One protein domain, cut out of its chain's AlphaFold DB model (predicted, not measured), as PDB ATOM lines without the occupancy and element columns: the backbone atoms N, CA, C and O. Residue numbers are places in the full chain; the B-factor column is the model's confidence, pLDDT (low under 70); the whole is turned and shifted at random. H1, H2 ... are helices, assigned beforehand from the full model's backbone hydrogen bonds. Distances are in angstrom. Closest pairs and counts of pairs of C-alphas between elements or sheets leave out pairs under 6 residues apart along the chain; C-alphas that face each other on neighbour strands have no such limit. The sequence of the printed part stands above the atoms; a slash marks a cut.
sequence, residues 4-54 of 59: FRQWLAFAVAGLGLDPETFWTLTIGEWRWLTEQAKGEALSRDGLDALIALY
ATOM      1  N   PHE A   4     -25.589   4.969 -47.308       88.12
ATOM      2  CA  PHE A   4     -24.417   4.979 -48.202       88.12
ATOM      3  C   PHE A   4     -23.401   6.076 -47.871       88.12
ATOM      4  O   PHE A   4     -22.200   5.839 -47.924       88.12
ATOM      5  N   ARG A   5     -23.868   7.266 -47.472       92.38
ATOM      6  CA  ARG A   5     -22.978   8.371 -47.095       92.38
ATOM      7  C   ARG A   5     -22.142   8.054 -45.853       92.38
ATOM      8  O   ARG A   5     -20.976   8.426 -45.807       92.38
ATOM      9  N   GLN A   6     -22.722   7.382 -44.857       93.88
ATOM     10  CA  GLN A   6     -21.986   6.965 -43.660       93.88
ATOM     11  C   GLN A   6     -20.997   5.848 -43.982       93.88
ATOM     12  O   GLN A   6     -19.881   5.873 -43.478       93.88
ATOM     13  N   TRP A   7     -21.377   4.906 -44.847       93.88
ATOM     14  CA  TRP A   7     -20.479   3.839 -45.284       93.88
ATOM     15  C   TRP A   7     -19.291   4.373 -46.076       93.88
ATOM     16  O   TRP A   7     -18.164   4.027 -45.750       93.88
ATOM     17  N   LEU A   8     -19.518   5.283 -47.028       94.44
ATOM     18  CA  LEU A   8     -18.438   5.937 -47.767       94.44
ATOM     19  C   LEU A   8     -17.521   6.743 -46.832       94.44
ATOM     20  O   LEU A   8     -16.303   6.663 -46.948       94.44
ATOM     21  N   ALA A   9     -18.085   7.484 -45.871       94.69
ATOM     22  CA  ALA A   9     -17.288   8.227 -44.895       94.69
ATOM     23  C   ALA A   9     -16.425   7.296 -44.025       94.69
ATOM     24  O   ALA A   9     -15.252   7.585 -43.802       94.69
ATOM     25  N   PHE A  10     -16.980   6.172 -43.567       94.81
ATOM     26  CA  PHE A  10     -16.233   5.166 -42.813       94.81
ATOM     27  C   PHE A  10     -15.165   4.472 -43.669       94.81
ATOM     28  O   PHE A  10     -14.047   4.284 -43.204       94.81
ATOM     29  N   ALA A  11     -15.470   4.142 -44.925       94.12
ATOM     30  CA  ALA A  11     -14.518   3.532 -45.849       94.12
ATOM     31  C   ALA A  11     -13.284   4.422 -46.067       94.12
ATOM     32  O   ALA A  11     -12.156   3.951 -45.952       94.12
ATOM     33  N   VAL A  12     -13.493   5.719 -46.306       95.50
ATOM     34  CA  VAL A  12     -12.396   6.662 -46.562       95.50
ATOM     35  C   VAL A  12     -11.650   7.018 -45.276       95.50
ATOM     36  O   VAL A  12     -10.433   6.897 -45.213       95.50
ATOM     37  N   ALA A  13     -12.360   7.444 -44.228       95.75
ATOM     38  CA  ALA A  13     -11.715   7.966 -43.021       95.75
ATOM     39  C   ALA A  13     -11.330   6.879 -42.002       95.75
ATOM     40  O   ALA A  13     -10.379   7.063 -41.250       95.75
ATOM     41  N   GLY A  14     -12.082   5.779 -41.941       93.44
ATOM     42  CA  GLY A  14     -11.858   4.682 -40.996       93.44
ATOM     43  C   GLY A  14     -10.970   3.573 -41.553       93.44
ATOM     44  O   GLY A  14     -10.140   3.047 -40.820       93.44
ATOM     45  N   LEU A  15     -11.126   3.234 -42.837       92.69
ATOM     46  CA  LEU A  15     -10.365   2.158 -43.489       92.69
ATOM     47  C   LEU A  15      -9.270   2.662 -44.443       92.69
ATOM     48  O   LEU A  15      -8.455   1.860 -44.890       92.69
ATOM     49  N   GLY A  16      -9.227   3.964 -44.754       95.06
ATOM     50  CA  GLY A  16      -8.215   4.546 -45.645       95.06
ATOM     51  C   GLY A  16      -8.394   4.188 -47.123       95.06
ATOM     52  O   GLY A  16      -7.430   4.250 -47.880       95.06
ATOM     53  N   LEU A  17      -9.597   3.780 -47.535       95.50
ATOM     54  CA  LEU A  17      -9.884   3.423 -48.923       95.50
ATOM     55  C   LEU A  17     -10.073   4.667 -49.793       95.50
ATOM     56  O   LEU A  17     -10.686   5.649 -49.366       95.50
ATOM     57  N   ASP A  18      -9.653   4.582 -51.053       95.69
ATOM     58  CA  ASP A  18     -10.048   5.569 -52.051       95.69
ATOM     59  C   ASP A  18     -11.568   5.504 -52.310       95.69
ATOM     60  O   ASP A  18     -12.160   4.415 -52.332       95.69
ATOM     61  N   PRO A  19     -12.235   6.650 -52.551       94.25
ATOM     62  CA  PRO A  19     -13.673   6.679 -52.812       94.25
ATOM     63  C   PRO A  19     -14.098   5.809 -53.999       94.25
ATOM     64  O   PRO A  19     -15.178   5.224 -53.974       94.25
ATOM     65  N   GLU A  20     -13.265   5.725 -55.040       96.38
ATOM     66  CA  GLU A  20     -13.527   4.888 -56.213       96.38
ATOM     67  C   GLU A  20     -13.496   3.400 -55.851       96.38
ATOM     68  O   GLU A  20     -14.411   2.661 -56.214       96.38
ATOM     69  N   THR A  21     -12.520   2.980 -55.041       95.31
ATOM     70  CA  THR A  21     -12.410   1.601 -54.554       95.31
ATOM     71  C   THR A  21     -13.673   1.172 -53.817       95.31
ATOM     72  O   THR A  21     -14.181   0.084 -54.075       95.31
ATOM     73  N   PHE A  22     -14.245   2.041 -52.973       95.06
ATOM     74  CA  PHE A  22     -15.499   1.746 -52.273       95.06
ATOM     75  C   PHE A  22     -16.643   1.379 -53.230       95.06
ATOM     76  O   PHE A  22     -17.381   0.433 -52.961       95.06
ATOM     77  N   TRP A  23     -16.787   2.088 -54.352       94.31
ATOM     78  CA  TRP A  23     -17.855   1.815 -55.319       94.31
ATOM     79  C   TRP A  23     -17.626   0.540 -56.133       94.31
ATOM     80  O   TRP A  23     -18.592  -0.041 -56.628       94.31
ATOM     81  N   THR A  24     -16.373   0.097 -56.258       96.62
ATOM     82  CA  THR A  24     -16.024  -1.165 -56.930       96.62
ATOM     83  C   THR A  24     -16.117  -2.389 -56.024       96.62
ATOM     84  O   THR A  24     -16.146  -3.507 -56.537       96.62
ATOM     85  N   LEU A  25     -16.182  -2.201 -54.699       94.75
ATOM     86  CA  LEU A  25     -16.282  -3.309 -53.754       94.75
ATOM     87  C   LEU A  25     -17.569  -4.100 -53.972       94.75
ATOM     88  O   LEU A  25     -18.680  -3.565 -54.039       94.75
ATOM     89  N   THR A  26     -17.428  -5.415 -53.974       95.44
ATOM     90  CA  THR A  26     -18.561  -6.313 -53.812       95.44
ATOM     91  C   THR A  26     -19.101  -6.229 -52.382       95.44
ATOM     92  O   THR A  26     -18.404  -5.883 -51.425       95.44
ATOM     93  N   ILE A  27     -20.362  -6.626 -52.195       92.12
ATOM     94  CA  ILE A  27     -20.971  -6.706 -50.857       92.12
ATOM     95  C   ILE A  27     -20.201  -7.687 -49.954       92.12
ATOM     96  O   ILE A  27     -20.131  -7.478 -48.746       92.12
ATOM     97  N   GLY A  28     -19.620  -8.749 -50.523       94.56
ATOM     98  CA  GLY A  28     -18.816  -9.720 -49.778       94.56
ATOM     99  C   GLY A  28     -17.540  -9.103 -49.210       94.56
ATOM    100  O   GLY A  28     -17.260  -9.267 -48.025       94.56
ATOM    101  N   GLU A  29     -16.813  -8.334 -50.019       94.12
ATOM    102  CA  GLU A  29     -15.597  -7.637 -49.581       94.12
ATOM    103  C   GLU A  29     -15.919  -6.535 -48.572       94.12
ATOM    104  O   GLU A  29     -15.254  -6.419 -47.545       94.12
ATOM    105  N   TRP A  30     -16.996  -5.777 -48.803       93.31
ATOM    106  CA  TRP A  30     -17.457  -4.787 -47.833       93.31
ATOM    107  C   TRP A  30     -17.785  -5.422 -46.479       93.31
ATOM    108  O   TRP A  30     -17.402  -4.901 -45.430       93.31
ATOM    109  N   ARG A  31     -18.464  -6.574 -46.482       91.94
ATOM    110  CA  ARG A  31     -18.726  -7.324 -45.253       91.94
ATOM    111  C   ARG A  31     -17.440  -7.801 -44.605       91.94
ATOM    112  O   ARG A  31     -17.300  -7.635 -43.407       91.94
ATOM    113  N   TRP A  32     -16.496  -8.337 -45.369       90.75
ATOM    114  CA  TRP A  32     -15.223  -8.793 -44.819       90.75
ATOM    115  C   TRP A  32     -14.456  -7.676 -44.093       90.75
ATOM    116  O   TRP A  32     -13.897  -7.912 -43.027       90.75
ATOM    117  N   LEU A  33     -14.501  -6.449 -44.618       90.38
ATOM    118  CA  LEU A  33     -13.843  -5.284 -44.016       90.38
ATOM    119  C   LEU A  33     -14.556  -4.715 -42.783       90.38
ATOM    120  O   LEU A  33     -13.930  -4.034 -41.973       90.38
ATOM    121  N   THR A  34     -15.868  -4.915 -42.664       90.25
ATOM    122  CA  THR A  34     -16.697  -4.222 -41.659       90.25
ATOM    123  C   THR A  34     -17.336  -5.143 -40.632       90.25
ATOM    124  O   THR A  34     -17.768  -4.684 -39.572       90.25
ATOM    125  N   GLU A  35     -17.415  -6.438 -40.924       88.75
ATOM    126  CA  GLU A  35     -17.935  -7.434 -40.007       88.75
ATOM    127  C   GLU A  35     -16.964  -7.558 -38.833       88.75
ATOM    128  O   GLU A  35     -15.788  -7.879 -38.992       88.75
ATOM    129  N   GLN A  36     -17.465  -7.269 -37.631       79.12
ATOM    130  CA  GLN A  36     -16.683  -7.463 -36.419       79.12
ATOM    131  C   GLN A  36     -16.328  -8.943 -36.317       79.12
ATOM    132  O   GLN A  36     -17.214  -9.806 -36.314       79.12
ATOM    133  N   ALA A  37     -15.029  -9.231 -36.240       74.38
ATOM    134  CA  ALA A  37     -14.565 -10.584 -36.005       74.38
ATOM    135  C   ALA A  37     -15.231 -11.105 -34.724       74.38
ATOM    136  O   ALA A  37     -15.221 -10.447 -33.687       74.38
ATOM    137  N   LYS A  38     -15.829 -12.297 -34.792       75.00
ATOM    138  CA  LYS A  38     -16.479 -12.923 -33.628       75.00
ATOM    139  C   LYS A  38     -15.478 -13.406 -32.566       75.00
ATOM    140  O   LYS A  38     -15.902 -13.930 -31.543       75.00
ATOM    141  N   GLY A  39     -14.178 -13.275 -32.828       76.88
ATOM    142  CA  GLY A  39     -13.095 -13.660 -31.931       76.88
ATOM    143  C   GLY A  39     -12.381 -12.448 -31.345       76.88
ATOM    144  O   GLY A  39     -12.464 -11.342 -31.877       76.88
ATOM    145  N   GLU A  40     -11.663 -12.681 -30.253       79.75
ATOM    146  CA  GLU A  40     -10.767 -11.686 -29.679       79.75
ATOM    147  C   GLU A  40      -9.694 -11.308 -30.709       79.75
ATOM    148  O   GLU A  40      -9.080 -12.178 -31.334       79.75
ATOM    149  N   ALA A  41      -9.513 -10.005 -30.931       81.06
ATOM    150  CA  ALA A  41      -8.478  -9.525 -31.833       81.06
ATOM    151  C   ALA A  41      -7.107  -9.952 -31.291       81.06
ATOM    152  O   ALA A  41      -6.812  -9.745 -30.114       81.06
ATOM    153  N   LEU A  42      -6.270 -10.540 -32.149       88.00
ATOM    154  CA  LEU A  42      -4.923 -10.944 -31.764       88.00
ATOM    155  C   LEU A  42      -4.134  -9.704 -31.329       88.00
ATOM    156  O   LEU A  42      -3.933  -8.777 -32.118       88.00
ATOM    157  N   SER A  43      -3.705  -9.681 -30.069       91.12
ATOM    158  CA  SER A  43      -2.853  -8.609 -29.565       91.12
ATOM    159  C   SER A  43      -1.481  -8.661 -30.233       91.12
ATOM    160  O   SER A  43      -1.055  -9.699 -30.749       91.12
ATOM    161  N   ARG A  44      -0.756  -7.539 -30.190       91.31
ATOM    162  CA  ARG A  44       0.623  -7.497 -30.684       91.31
ATOM    163  C   ARG A  44       1.497  -8.545 -29.987       91.31
ATOM    164  O   ARG A  44       2.171  -9.309 -30.668       91.31
ATOM    165  N   ASP A  45       1.395  -8.636 -28.665       94.88
ATOM    166  CA  ASP A  45       2.149  -9.604 -27.863       94.88
ATOM    167  C   ASP A  45       1.794 -11.054 -28.225       94.88
ATOM    168  O   ASP A  45       2.667 -11.917 -28.307       94.88
ATOM    169  N   GLY A  46       0.509 -11.328 -28.488       94.31
ATOM    170  CA  GLY A  46       0.049 -12.645 -28.926       94.31
ATOM    171  C   GLY A  46       0.600 -13.031 -30.298       94.31
ATOM    172  O   GLY A  46       0.986 -14.179 -30.507       94.31
ATOM    173  N   LEU A  47       0.688 -12.070 -31.222       93.69
ATOM    174  CA  LEU A  47       1.318 -12.284 -32.522       93.69
ATOM    175  C   LEU A  47       2.815 -12.582 -32.378       93.69
ATOM    176  O   LEU A  47       3.300 -13.543 -32.971       93.69
ATOM    177  N   ASP A  48       3.534 -11.804 -31.570       95.75
ATOM    178  CA  ASP A  48       4.972 -11.997 -31.363       95.75
ATOM    179  C   ASP A  48       5.269 -13.367 -30.712       95.75
ATOM    180  O   ASP A  48       6.224 -14.047 -31.094       95.75
ATOM    181  N   ALA A  49       4.403 -13.839 -29.806       95.69
ATOM    182  CA  ALA A  49       4.493 -15.184 -29.236       95.69
ATOM    183  C   ALA A  49       4.299 -16.296 -30.284       95.69
ATOM    184  O   ALA A  49       5.011 -17.301 -30.253       95.69
ATOM    185  N   LEU A  50       3.365 -16.122 -31.228       94.25
ATOM    186  CA  LEU A  50       3.150 -17.081 -32.317       94.25
ATOM    187  C   LEU A  50       4.342 -17.134 -33.275       94.25
ATOM    188  O   LEU A  50       4.746 -18.228 -33.660       94.25
ATOM    189  N   ILE A  51       4.928 -15.983 -33.613       94.62
ATOM    190  CA  ILE A  51       6.137 -15.907 -34.449       94.62
ATOM    191  C   ILE A  51       7.292 -16.669 -33.786       94.62
ATOM    192  O   ILE A  51       7.996 -17.428 -34.446       94.62
ATOM    193  N   ALA A  52       7.471 -16.509 -32.471       94.62
ATOM    194  CA  ALA A  52       8.503 -17.232 -31.729       94.62
ATOM    195  C   ALA A  52       8.242 -18.748 -31.659       94.62
ATOM    196  O   ALA A  52       9.189 -19.534 -31.658       94.62
ATOM    197  N   LEU A  53       6.971 -19.163 -31.589       95.56
ATOM    198  CA  LEU A  53       6.575 -20.572 -31.523       95.56
ATOM    199  C   LEU A  53       6.710 -21.288 -32.876       95.56
ATOM    200  O   LEU A  53       7.033 -22.475 -32.912       95.56
ATOM    201  N   TYR A  54       6.475 -20.570 -33.974       92.94
ATOM    202  CA  TYR A  54       6.522 -21.084 -35.341       92.94
ATOM    203  C   TYR A  54       7.481 -20.248 -36.201       92.94
ATOM    204  O   TYR A  54       7.027 -19.511 -37.077       92.94
TER     205      TYR A  54
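What this domain is: This is residues 4 to 54 of the 59 residues of the protein "Phage tail assembly chaperone" of Parvularcula sp (UniProt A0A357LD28). Three short helices, H1, H2 and H3, gather loosely at one end, and a free arm, residues 35 to 54, sticks out from them and ends in a fourth helix, H4, which meets no other helix. This arm makes most of the length. The printed part has 51 residues, with four named helices in the order H1, H2, H3, H4 and no named strand; the class is all helix. The whole is only just extended, close to loose, with a radius of gyration of the C-alphas of 15.0 A, and spans 43 by 19 by 17 A.

Where its parts are: H1, residues 4 to 15, begins with C-alpha 4 at (-24.417, 4.979, -48.202) and is 15.1 A long. H2 holds residues 19 to 24 and H3 residues 27 to 34, with C-alpha 27 at (-20.971, -6.706, -50.857). H4, residues 44 to 53, is 14.4 A long and ends with C-alpha 53 at (6.575, -20.572, -31.523).

How they stand to each other: H1 touches H2 with residues 8 to 12 alone; the closest C-alphas are those of Val 12 and Pro 19, 6.4 A apart. They run opposite ways at a steep tilt of 68 degrees, only just short of about perpendicular. H1 and H3 are near each other, with 8 pairs of C-alphas within 10 A. H2 and H3 are only just apart, their closest C-alphas 8.1 A from each other. H4 is apart from H1, H2 and H3. Every O i to N i+4 pair is within hydrogen-bond range in H1, H3 and H4, and 1 of 2 in H2.

The domain as a whole: The C-alphas farthest apart, those of Arg 5 and Leu 53, are 44.2 A from each other. The printed part has no cut. The links from H1 to H2 and from H2 to H3 are tight, and the link from H3 to H4, 9 residues, is short. The mean pLDDT of the printed part is 91.8, and no printed residue is under 70.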